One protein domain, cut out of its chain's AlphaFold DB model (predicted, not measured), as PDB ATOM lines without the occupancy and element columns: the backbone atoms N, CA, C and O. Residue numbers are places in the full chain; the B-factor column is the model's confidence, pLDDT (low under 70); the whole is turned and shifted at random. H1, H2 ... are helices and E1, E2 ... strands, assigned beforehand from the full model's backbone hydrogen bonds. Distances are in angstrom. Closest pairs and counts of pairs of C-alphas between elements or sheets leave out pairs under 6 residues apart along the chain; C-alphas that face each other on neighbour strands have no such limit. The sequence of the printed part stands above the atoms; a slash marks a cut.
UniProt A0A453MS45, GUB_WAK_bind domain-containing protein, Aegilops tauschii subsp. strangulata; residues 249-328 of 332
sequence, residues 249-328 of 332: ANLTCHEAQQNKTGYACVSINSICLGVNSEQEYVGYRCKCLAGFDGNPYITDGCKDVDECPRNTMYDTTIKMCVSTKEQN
ATOM      1  N   ALA A 249     202.516 228.912 199.927       79.94
ATOM      2  CA  ALA A 249     202.441 229.873 201.013       79.94
ATOM      3  C   ALA A 249     202.915 231.246 200.530       79.94
ATOM      4  O   ALA A 249     203.765 231.335 199.637       79.94
ATOM      5  N   ASN A 250     202.392 232.298 201.164       80.25
ATOM      6  CA  ASN A 250     202.838 233.674 200.969       80.25
ATOM      7  C   ASN A 250     204.153 233.907 201.737       80.25
ATOM      8  O   ASN A 250     204.171 234.485 202.820       80.25
ATOM      9  N   LEU A 251     205.234 233.333 201.214       80.56
ATOM     10  CA  LEU A 251     206.602 233.455 201.709       80.56
ATOM     11  C   LEU A 251     207.548 233.489 200.516       80.56
ATOM     12  O   LEU A 251     207.288 232.848 199.493       80.56
ATOM     13  N   THR A 252     208.681 234.164 200.664       87.62
ATOM     14  CA  THR A 252     209.775 234.019 199.704       87.62
ATOM     15  C   THR A 252     210.434 232.646 199.832       87.62
ATOM     16  O   THR A 252     210.409 232.024 200.895       87.62
ATOM     17  N   CYS A 253     211.102 232.180 198.771       91.56
ATOM     18  CA  CYS A 253     211.888 230.942 198.844       91.56
ATOM     19  C   CYS A 253     212.927 230.969 199.973       91.56
ATOM     20  O   CYS A 253     213.098 229.974 200.673       91.56
ATOM     21  N   HIS A 254     213.581 232.114 200.178       90.69
ATOM     22  CA  HIS A 254     214.577 232.280 201.231       90.69
ATOM     23  C   HIS A 254     213.959 232.133 202.629       90.69
ATOM     24  O   HIS A 254     214.483 231.388 203.452       90.69
ATOM     25  N   GLU A 255     212.819 232.778 202.894       87.69
ATOM     26  CA  GLU A 255     212.106 232.626 204.171       87.69
ATOM     27  C   GLU A 255     211.596 231.199 204.381       87.69
ATOM     28  O   GLU A 255     211.716 230.645 205.474       87.69
ATOM     29  N   ALA A 256     211.049 230.582 203.332       86.69
ATOM     30  CA  ALA A 256     210.503 229.235 203.400       86.69
ATOM     31  C   ALA A 256     211.580 228.193 203.742       86.69
ATOM     32  O   ALA A 256     211.343 227.305 204.558       86.69
ATOM     33  N   GLN A 257     212.782 228.329 203.176       89.94
ATOM     34  CA  GLN A 257     213.912 227.426 203.426       89.94
ATOM     35  C   GLN A 257     214.471 227.524 204.854       89.94
ATOM     36  O   GLN A 257     215.068 226.564 205.346       89.94
ATOM     37  N   GLN A 258     214.263 228.649 205.547       86.50
ATOM     38  CA  GLN A 258     214.664 228.793 206.950       86.50
ATOM     39  C   GLN A 258     213.778 227.965 207.892       86.50
ATOM     40  O   GLN A 258     214.254 227.470 208.916       86.50
ATOM     41  N   ASN A 259     212.502 227.767 207.546       80.81
ATOM     42  CA  ASN A 259     211.557 226.998 208.350       80.81
ATOM     43  C   ASN A 259     211.459 225.538 207.877       80.81
ATOM     44  O   ASN A 259     210.541 225.157 207.153       80.81
ATOM     45  N   LYS A 260     212.390 224.694 208.338       76.38
ATOM     46  CA  LYS A 260     212.490 223.290 207.898       76.38
ATOM     47  C   LYS A 260     211.235 222.443 208.133       76.38
ATOM     48  O   LYS A 260     211.033 221.482 207.402       76.38
ATOM     49  N   THR A 261     210.409 222.753 209.133       79.88
ATOM     50  CA  THR A 261     209.217 221.943 209.450       79.88
ATOM     51  C   THR A 261     208.011 222.265 208.572       79.88
ATOM     52  O   THR A 261     207.137 221.419 208.440       79.88
ATOM     53  N   GLY A 262     207.961 223.460 207.975       79.88
ATOM     54  CA  GLY A 262     206.868 223.910 207.102       79.88
ATOM     55  C   GLY A 262     207.283 224.118 205.643       79.88
ATOM     56  O   GLY A 262     206.510 224.663 204.858       79.88
ATOM     57  N   TYR A 263     208.513 223.749 205.278       88.88
ATOM     58  CA  TYR A 263     209.012 223.917 203.917       88.88
ATOM     59  C   TYR A 263     208.366 222.909 202.965       88.88
ATOM     60  O   TYR A 263     208.332 221.710 203.243       88.88
ATOM     61  N   ALA A 264     207.870 223.396 201.827       91.00
ATOM     62  CA  ALA A 264     207.034 222.590 200.951       91.00
ATOM     63  C   ALA A 264     207.764 221.665 199.989       91.00
ATOM     64  O   ALA A 264     207.236 220.610 199.637       91.00
ATOM     65  N   CYS A 265     208.962 222.048 199.556       93.69
ATOM     66  CA  CYS A 265     209.703 221.301 198.547       93.69
ATOM     67  C   CYS A 265     210.496 220.195 199.244       93.69
ATOM     68  O   CYS A 265     211.703 220.306 199.448       93.69
ATOM     69  N   VAL A 266     209.773 219.176 199.712       93.62
ATOM     70  CA  VAL A 266     210.306 218.105 200.566       93.62
ATOM     71  C   VAL A 266     211.073 217.043 199.780       93.62
ATOM     72  O   VAL A 266     211.882 216.322 200.358       93.62
ATOM     73  N   SER A 267     210.849 216.945 198.466       94.62
ATOM     74  CA  SER A 267     211.653 216.082 197.603       94.62
ATOM     75  C   SER A 267     213.068 216.646 197.456       94.62
ATOM     76  O   SER A 267     213.238 217.811 197.094       94.62
ATOM     77  N   ILE A 268     214.091 215.816 197.663       94.00
ATOM     78  CA  ILE A 268     215.499 216.235 197.570       94.00
ATOM     79  C   ILE A 268     215.881 216.764 196.180       94.00
ATOM     80  O   ILE A 268     216.666 217.702 196.070       94.00
ATOM     81  N   ASN A 269     215.270 216.219 195.123       95.31
ATOM     82  CA  ASN A 269     215.520 216.606 193.734       95.31
ATOM     83  C   ASN A 269     214.499 217.646 193.257       95.31
ATOM     84  O   ASN A 269     213.930 217.541 192.168       95.31
ATOM     85  N   SER A 270     214.212 218.634 194.105       96.00
ATOM     86  CA  SER A 270     213.275 219.714 193.811       96.00
ATOM     87  C   SER A 270     213.859 221.091 194.108       96.00
ATOM     88  O   SER A 270     214.822 221.247 194.856       96.00
ATOM     89  N   ILE A 271     213.268 222.108 193.489       95.88
ATOM     90  CA  ILE A 271     213.657 223.506 193.603       95.88
ATOM     91  C   ILE A 271     212.449 224.370 193.965       95.88
ATOM     92  O   ILE A 271     211.323 224.126 193.523       95.88
ATOM     93  N   CYS A 272     212.707 225.399 194.771       94.62
ATOM     94  CA  CYS A 272     211.740 226.438 195.093       94.62
ATOM     95  C   CYS A 272     211.711 227.506 194.001       94.62
ATOM     96  O   CYS A 272     212.760 227.994 193.579       94.62
ATOM     97  N   LEU A 273     210.511 227.896 193.575       93.75
ATOM     98  CA  LEU A 273     210.277 228.949 192.594       93.75
ATOM     99  C   LEU A 273     209.312 229.986 193.163       93.75
ATOM    100  O   LEU A 273     208.284 229.625 193.730       93.75
ATOM    101  N   GLY A 274     209.617 231.269 192.975       88.06
ATOM    102  CA  GLY A 274     208.668 232.343 193.255       88.06
ATOM    103  C   GLY A 274     207.493 232.335 192.276       88.06
ATOM    104  O   GLY A 274     207.638 231.953 191.115       88.06
ATOM    105  N   VAL A 275     206.337 232.765 192.762       85.25
ATOM    106  CA  VAL A 275     205.094 232.943 192.017       85.25
ATOM    107  C   VAL A 275     204.731 234.414 192.124       85.25
ATOM    108  O   VAL A 275     204.550 234.936 193.223       85.25
ATOM    109  N   ASN A 276     204.648 235.074 190.974       79.62
ATOM    110  CA  ASN A 276     204.335 236.494 190.863       79.62
ATOM    111  C   ASN A 276     203.009 236.652 190.121       79.62
ATOM    112  O   ASN A 276     202.746 235.914 189.171       79.62
ATOM    113  N   SER A 277     202.202 237.621 190.536       74.88
ATOM    114  CA  SER A 277     201.137 238.183 189.712       74.88
ATOM    115  C   SER A 277     201.711 239.305 188.834       74.88
ATOM    116  O   SER A 277     202.907 239.599 188.880       74.88
ATOM    117  N   GLU A 278     200.866 239.953 188.033       72.94
ATOM    118  CA  GLU A 278     201.272 241.134 187.257       72.94
ATOM    119  C   GLU A 278     201.669 242.327 188.143       72.94
ATOM    120  O   GLU A 278     202.391 243.213 187.690       72.94
ATOM    121  N   GLN A 279     201.200 242.357 189.394       67.06
ATOM    122  CA  GLN A 279     201.327 243.510 190.285       67.06
ATOM    123  C   GLN A 279     202.233 243.241 191.491       67.06
ATOM    124  O   GLN A 279     202.849 244.175 192.001       67.06
ATOM    125  N   GLU A 280     202.350 241.990 191.949       76.31
ATOM    126  CA  GLU A 280     203.052 241.673 193.196       76.31
ATOM    127  C   GLU A 280     203.568 240.227 193.295       76.31
ATOM    128  O   GLU A 280     203.196 239.336 192.528       76.31
ATOM    129  N   TYR A 281     204.438 239.986 194.280       74.31
ATOM    130  CA  TYR A 281     204.885 238.646 194.661       74.31
ATOM    131  C   TYR A 281     203.790 237.944 195.474       74.31
ATOM    132  O   TYR A 281     203.410 238.419 196.540       74.31
ATOM    133  N   VAL A 282     203.306 236.797 194.995       79.69
ATOM    134  CA  VAL A 282     202.194 236.052 195.616       79.69
ATOM    135  C   VAL A 282     202.702 235.041 196.647       79.69
ATOM    136  O   VAL A 282     202.041 234.763 197.646       79.69
ATOM    137  N   GLY A 283     203.867 234.444 196.398       85.12
ATOM    138  CA  GLY A 283     204.431 233.407 197.256       85.12
ATOM    139  C   GLY A 283     205.385 232.498 196.498       85.12
ATOM    140  O   GLY A 283     205.908 232.868 195.450       85.12
ATOM    141  N   TYR A 284     205.589 231.278 196.987       88.56
ATOM    142  CA  TYR A 284     206.447 230.298 196.318       88.56
ATOM    143  C   TYR A 284     205.708 229.008 195.959       88.56
ATOM    144  O   TYR A 284     204.627 228.725 196.470       88.56
ATOM    145  N   ARG A 285     206.306 228.204 195.081       92.00
ATOM    146  CA  ARG A 285     205.898 226.838 194.728       92.00
ATOM    147  C   ARG A 285     207.125 225.951 194.528       92.00
ATOM    148  O   ARG A 285     208.253 226.437 194.526       92.00
ATOM    149  N   CYS A 286     206.902 224.659 194.316       94.81
ATOM    150  CA  CYS A 286     207.972 223.689 194.116       94.81
ATOM    151  C   CYS A 286     207.930 223.122 192.699       94.81
ATOM    152  O   CYS A 286     206.865 223.026 192.088       94.81
ATOM    153  N   LYS A 287     209.095 222.745 192.180       95.81
ATOM    154  CA  LYS A 287     209.259 222.081 190.884       95.81
ATOM    155  C   LYS A 287     210.353 221.025 191.000       95.81
ATOM    156  O   LYS A 287     211.314 221.246 191.728       95.81
ATOM    157  N   CYS A 288     210.238 219.902 190.301       96.06
ATOM    158  CA  CYS A 288     211.366 218.979 190.184       96.06
ATOM    159  C   CYS A 288     212.535 219.632 189.423       96.06
ATOM    160  O   CYS A 288     212.338 220.531 188.596       96.06
ATOM    161  N   LEU A 289     213.759 219.222 189.754       94.06
ATOM    162  CA  LEU A 289     214.959 219.644 189.033       94.06
ATOM    163  C   LEU A 289     214.930 219.140 187.582       94.06
ATOM    164  O   LEU A 289     214.192 218.219 187.243       94.06
ATOM    165  N   ALA A 290     215.739 219.749 186.714       89.31
ATOM    166  CA  ALA A 290     215.930 219.224 185.363       89.31
ATOM    167  C   ALA A 290     216.502 217.795 185.430       89.31
ATOM    168  O   ALA A 290     217.382 217.543 186.251       89.31
ATOM    169  N   GLY A 291     215.983 216.891 184.596       85.62
ATOM    170  CA  GLY A 291     216.270 215.450 184.673       85.62
ATOM    171  C   GLY A 291     215.351 214.683 185.629       85.62
ATOM    172  O   GLY A 291     215.353 213.466 185.625       85.62
ATOM    173  N   PHE A 292     214.502 215.365 186.408       91.44
ATOM    174  CA  PHE A 292     213.573 214.720 187.337       91.44
ATOM    175  C   PHE A 292     212.118 215.077 187.026       91.44
ATOM    176  O   PHE A 292     211.799 216.221 186.696       91.44
ATOM    177  N   ASP A 293     211.213 214.116 187.214       90.88
ATOM    178  CA  ASP A 293     209.769 214.307 187.080       90.88
ATOM    179  C   ASP A 293     208.999 213.649 188.232       90.88
ATOM    180  O   ASP A 293     209.493 212.761 188.931       90.88
ATOM    181  N   GLY A 294     207.779 214.127 188.464       93.50
ATOM    182  CA  GLY A 294     206.905 213.666 189.533       93.50
ATOM    183  C   GLY A 294     206.435 214.796 190.442       93.50
ATOM    184  O   GLY A 294     206.077 215.883 189.985       93.50
ATOM    185  N   ASN A 295     206.367 214.522 191.746       95.25
ATOM    186  CA  ASN A 295     205.743 215.420 192.713       95.25
ATOM    187  C   ASN A 295     206.762 215.977 193.725       95.25
ATOM    188  O   ASN A 295     207.153 215.263 194.646       95.25
ATOM    189  N   PRO A 296     207.154 217.260 193.629       96.19
ATOM    190  CA  PRO A 296     208.142 217.854 194.528       96.19
ATOM    191  C   PRO A 296     207.640 218.049 195.969       96.19
ATOM    192  O   PRO A 296     208.447 218.291 196.867       96.19
ATOM    193  N   TYR A 297     206.328 217.937 196.196       94.06
ATOM    194  CA  TYR A 297     205.676 218.086 197.500       94.06
ATOM    195  C   TYR A 297     205.604 216.779 198.301       94.06
ATOM    196  O   TYR A 297     205.078 216.772 199.409       94.06
ATOM    197  N   ILE A 298     206.107 215.675 197.743       93.06
ATOM    198  CA  ILE A 298     206.166 214.362 198.389       93.06
ATOM    199  C   ILE A 298     207.637 213.984 198.559       93.06
ATOM    200  O   ILE A 298     208.436 214.191 197.644       93.06
ATOM    201  N   THR A 299     208.007 213.433 199.716       92.06
ATOM    202  CA  THR A 299     209.362 212.909 199.951       92.06
ATOM    203  C   THR A 299     209.718 211.886 198.872       92.06
ATOM    204  O   THR A 299     208.918 210.997 198.585       92.06
ATOM    205  N   ASP A 300     210.884 212.044 198.242       91.81
ATOM    206  CA  ASP A 300     211.338 211.243 197.089       91.81
ATOM    207  C   ASP A 300     210.352 211.211 195.903       91.81
ATOM    208  O   ASP A 300     210.332 210.282 195.089       91.81
ATOM    209  N   GLY A 301     209.502 212.234 195.796       93.25
ATOM    210  CA  GLY A 301     208.474 212.316 194.768       93.25
ATOM    211  C   GLY A 301     208.991 212.769 193.402       93.25
ATOM    212  O   GLY A 301     208.335 212.476 192.404       93.25
ATOM    213  N   CYS A 302     210.146 213.443 193.335       95.44
ATOM    214  CA  CYS A 302     210.843 213.721 192.074       95.44
ATOM    215  C   CYS A 302     211.801 212.574 191.757       95.44
ATOM    216  O   CYS A 302     212.814 212.398 192.439       95.44
ATOM    217  N   LYS A 303     211.475 211.814 190.716       92.19
ATOM    218  CA  LYS A 303     212.231 210.648 190.269       92.19
ATOM    219  C   LYS A 303     213.035 210.992 189.032       92.19
ATOM    220  O   LYS A 303     212.576 211.781 188.212       92.19
ATOM    221  N   ASP A 304     214.224 210.413 188.954       87.94
ATOM    222  CA  ASP A 304     215.100 210.543 187.796       87.94
ATOM    223  C   ASP A 304     214.353 210.049 186.555       87.94
ATOM    224  O   ASP A 304     213.709 208.993 186.579       87.94
ATOM    225  N   VAL A 305     214.348 210.871 185.516       82.88
ATOM    226  CA  VAL A 305     213.737 210.547 184.238       82.88
ATOM    227  C   VAL A 305     214.840 209.953 183.400       82.88
ATOM    228  O   VAL A 305     215.773 210.662 183.054       82.88
ATOM    229  N   ASP A 306     214.693 208.687 183.015       76.25
ATOM    230  CA  ASP A 306     215.521 208.132 181.952       76.25
ATOM    231  C   ASP A 306     215.279 208.972 180.686       76.25
ATOM    232  O   ASP A 306     214.270 208.804 179.992       76.25
ATOM    233  N   GLU A 307     216.183 209.906 180.368       74.62
ATOM    234  CA  GLU A 307     216.030 210.811 179.221       74.62
ATOM    235  C   GLU A 307     216.120 210.064 177.888       74.62
ATOM    236  O   GLU A 307     215.819 210.611 176.824       74.62
ATOM    237  N   CYS A 308     216.526 208.798 177.958       74.19
ATOM    238  CA  CYS A 308     216.794 207.938 176.836       74.19
ATOM    239  C   CYS A 308     215.930 206.669 176.859       74.19
ATOM    240  O   CYS A 308     215.838 205.983 177.878       74.19
ATOM    241  N   PRO A 309     215.322 206.292 175.717       74.56
ATOM    242  CA  PRO A 309     214.634 205.017 175.581       74.56
ATOM    243  C   PRO A 309     215.545 203.826 175.909       74.56
ATOM    244  O   PRO A 309     216.762 203.871 175.712       74.56
ATOM    245  N   ARG A 310     214.948 202.697 176.311       68.62
ATOM    246  CA  ARG A 310     215.668 201.422 176.493       68.62
ATOM    247  C   ARG A 310     216.616 201.129 175.316       68.62
ATOM    248  O   ARG A 310     216.181 201.115 174.167       68.62
ATOM    249  N   ASN A 311     217.873 200.789 175.625       72.00
ATOM    250  CA  ASN A 311     218.981 200.537 174.678       72.00
ATOM    251  C   ASN A 311     219.557 201.780 173.985       72.00
ATOM    252  O   ASN A 311     220.155 201.682 172.907       72.00
ATOM    253  N   THR A 312     219.384 202.945 174.593       76.50
ATOM    254  CA  THR A 312     220.115 204.148 174.215       76.50
ATOM    255  C   THR A 312     220.807 204.731 175.443       76.50
ATOM    256  O   THR A 312     220.362 204.519 176.568       76.50
ATOM    257  N   MET A 313     221.939 205.392 175.235       77.44
ATOM    258  CA  MET A 313     222.713 206.081 176.264       77.44
ATOM    259  C   MET A 313     222.737 207.566 175.916       77.44
ATOM    260  O   MET A 313     222.840 207.917 174.741       77.44
ATOM    261  N   TYR A 314     222.640 208.435 176.917       76.25
ATOM    262  CA  TYR A 314     222.745 209.871 176.698       76.25
ATOM    263  C   TYR A 314     224.201 210.252 176.393       76.25
ATOM    264  O   TYR A 314     225.077 210.114 177.247       76.25
ATOM    265  N   ASP A 315     224.472 210.722 175.176       77.00
ATOM    266  CA  ASP A 315     225.771 211.285 174.804       77.00
ATOM    267  C   ASP A 315     225.798 212.773 175.174       77.00
ATOM    268  O   ASP A 315     225.105 213.606 174.581       77.00
ATOM    269  N   THR A 316     226.615 213.114 176.170       76.88
ATOM    270  CA  THR A 316     226.756 214.478 176.697       76.88
ATOM    271  C   THR A 316     227.408 215.449 175.710       76.88
ATOM    272  O   THR A 316     227.218 216.660 175.838       76.88
ATOM    273  N   THR A 317     228.133 214.944 174.709       77.62
ATOM    274  CA  THR A 317     228.864 215.733 173.706       77.62
ATOM    275  C   THR A 317     227.921 216.298 172.655       77.62
ATOM    276  O   THR A 317     228.015 217.469 172.289       77.62
ATOM    277  N   ILE A 318     226.984 215.469 172.191       82.50
ATOM    278  CA  ILE A 318     225.999 215.833 171.162       82.50
ATOM    279  C   ILE A 318     224.609 216.124 171.738       82.50
ATOM    280  O   ILE A 318     223.741 216.590 171.005       82.50
ATOM    281  N   LYS A 319     224.406 215.906 173.047       80.56
ATOM    282  CA  LYS A 319     223.133 216.086 173.768       80.56
ATOM    283  C   LYS A 319     221.988 215.275 173.152       80.56
ATOM    284  O   LYS A 319     220.892 215.790 172.941       80.56
ATOM    285  N   MET A 320     222.263 214.013 172.823       78.12
ATOM    286  CA  MET A 320     221.315 213.104 172.170       78.12
ATOM    287  C   MET A 320     221.457 211.679 172.699       78.12
ATOM    288  O   MET A 320     222.538 211.254 173.100       78.12
ATOM    289  N   CYS A 321     220.366 210.918 172.649       79.94
ATOM    290  CA  CYS A 321     220.384 209.492 172.946       79.94
ATOM    291  C   CYS A 321     220.973 208.715 171.768       79.94
ATOM    292  O   CYS A 321     220.411 208.717 170.671       79.94
ATOM    293  N   VAL A 322     222.089 208.032 171.999       82.94
ATOM    294  CA  VAL A 322     222.762 207.185 171.011       82.94
ATOM    295  C   VAL A 322     222.472 205.720 171.289       82.94
ATOM    296  O   VAL A 322     222.389 205.301 172.443       82.94
ATOM    297  N   SER A 323     222.286 204.922 170.238       79.38
ATOM    298  CA  SER A 323     222.039 203.490 170.409       79.38
ATOM    299  C   SER A 323     223.248 202.801 171.031       79.38
ATOM    300  O   SER A 323     224.372 202.988 170.578       79.38
ATOM    301  N   THR A 324     223.009 201.955 172.036       71.19
ATOM    302  CA  THR A 324     224.048 201.096 172.624       71.19
ATOM    303  C   THR A 324     224.283 199.818 171.818       71.19
ATOM    304  O   THR A 324     225.160 199.027 172.160       71.19
ATOM    305  N   LYS A 325     223.511 199.589 170.747       67.88
ATOM    306  CA  LYS A 325     223.756 198.492 169.813       67.88
ATOM    307  C   LYS A 325     224.727 198.963 168.739       67.88
ATOM    308  O   LYS A 325     224.332 199.697 167.835       67.88
ATOM    309  N   GLU A 326     225.961 198.470 168.798       58.12
ATOM    310  CA  GLU A 326     226.801 198.386 167.608       58.12
ATOM    311  C   GLU A 326     226.030 197.570 166.565       58.12
ATOM    312  O   GLU A 326     225.812 196.363 166.707       58.12
ATOM    313  N   GLN A 327     225.511 198.246 165.540       52.19
ATOM    314  CA  GLN A 327     225.025 197.564 164.354       52.19
ATOM    315  C   GLN A 327     226.240 196.900 163.712       52.19
ATOM    316  O   GLN A 327     227.031 197.559 163.043       52.19
ATOM    317  N   ASN A 328     226.391 195.592 163.921       40.59
ATOM    318  CA  ASN A 328     227.252 194.780 163.077       40.59
ATOM    319  C   ASN A 328     226.749 194.935 161.636       40.59
ATOM    320  O   ASN A 328     225.738 194.341 161.256       40.59
TER     321      ASN A 328
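AT A GLANCE: This is residues 249 to 328 of the 332 residues of the protein "GUB_WAK_bind domain-containing protein" of Aegilops tauschii subsp. strangulata (UniProt A0A453MS45). Three two-stranded hairpins follow one another in a long, thin string: the long hairpin E1 and E2 with the short helix H1 over one of its faces, the small hairpin E3 and E4 at its end near Ser 270 and Cys 288, and the hairpin E5 and E6 well away from both. Residues 305 to 311 bridge the gap to E5, and residues 324 to 328 run on past E6 as a tail to the far end. The printed part has 80 residues with one named helix and six named strands, in the order H1, E1, E2, E3, E4, E5, E6; each hairpin is its own antiparallel sheet of two strands, and the class is mostly strand, although under half of the residues are in named elements. The whole is only just extended, close to loose, with a radius of gyration of the C-alphas of 17.9 A, and its outline is only just a rod, spanning 59 by 29 by 17 A.

HOW THE PARTS SIT: The largest sheet is the hairpin of E1, residues 270 to 276, and E2, residues 281 to 288, antiparallel at 154 degrees between their directions. Here N 273 and O 285 are 2.9 A apart and N 287 and O 271 are 2.9 A apart, both within hydrogen-bond range. H1, residues 253 to 258, comes nearest to this sheet at its first residue: the closest C-alphas are those of Cys 253 and Cys 272 of E1, 5.9 A apart, and those of Cys 253 and Tyr 284 of E2, 6.0 A apart. In H1 every O i to N i+4 pair is within hydrogen-bond range. E3, residues 292 to 294, and E4, residues 302 to 304, form a second hairpin, antiparallel at 135 degrees, with N 293 and O 303 2.9 A apart and within hydrogen-bond range. The closest C-alphas of E2 and E4 are those of Cys 288 and Cys 302, 5.6 A apart. E1 and E3 are only just apart, with 8.2 A between their closest C-alphas. The third hairpin is E5, residues 312 to 315, and E6, residues 320 to 323, antiparallel at 138 degrees, with N 313 and O 322 2.8 A apart and within hydrogen-bond range. E5 and E6 are both apart from H1, E1, E2, E3 and E4.

IN THESE COORDINATES: E2 is the longest strand by residues, eight of them, and measures 21.2 A from C-alpha 281 to C-alpha 288. E1 measures 19.2 A and begins with C-alpha 270 at (213.275, 219.714, 193.811). H1, six residues, measures 8.8 A, from C-alpha 253 at (211.888, 230.942, 198.844) to C-alpha 258. E3 and E4 have three residues each, and E5 and E6 have four each. E6 ends with C-alpha 323 at (222.039, 203.490, 170.409).

THE WHOLE: The two C-alphas farthest apart are those of Gln 279 and Asn 328, at 61.5 A. The printed part has no cut, and its first and last C-alphas, those of Ala 249 and Asn 328, are 57.3 A apart. The link from H1 to E1, 11 residues, is long; the links from E3 to E4 and from E4 to E5, seven residues each, are short; those from E1 to E2, E2 to E3 and E5 to E6 are tight. The mean pLDDT of the printed part is 83.7, and the model's confidence is low, under 70, at residue 279, residue 310 and residues 325 to 328.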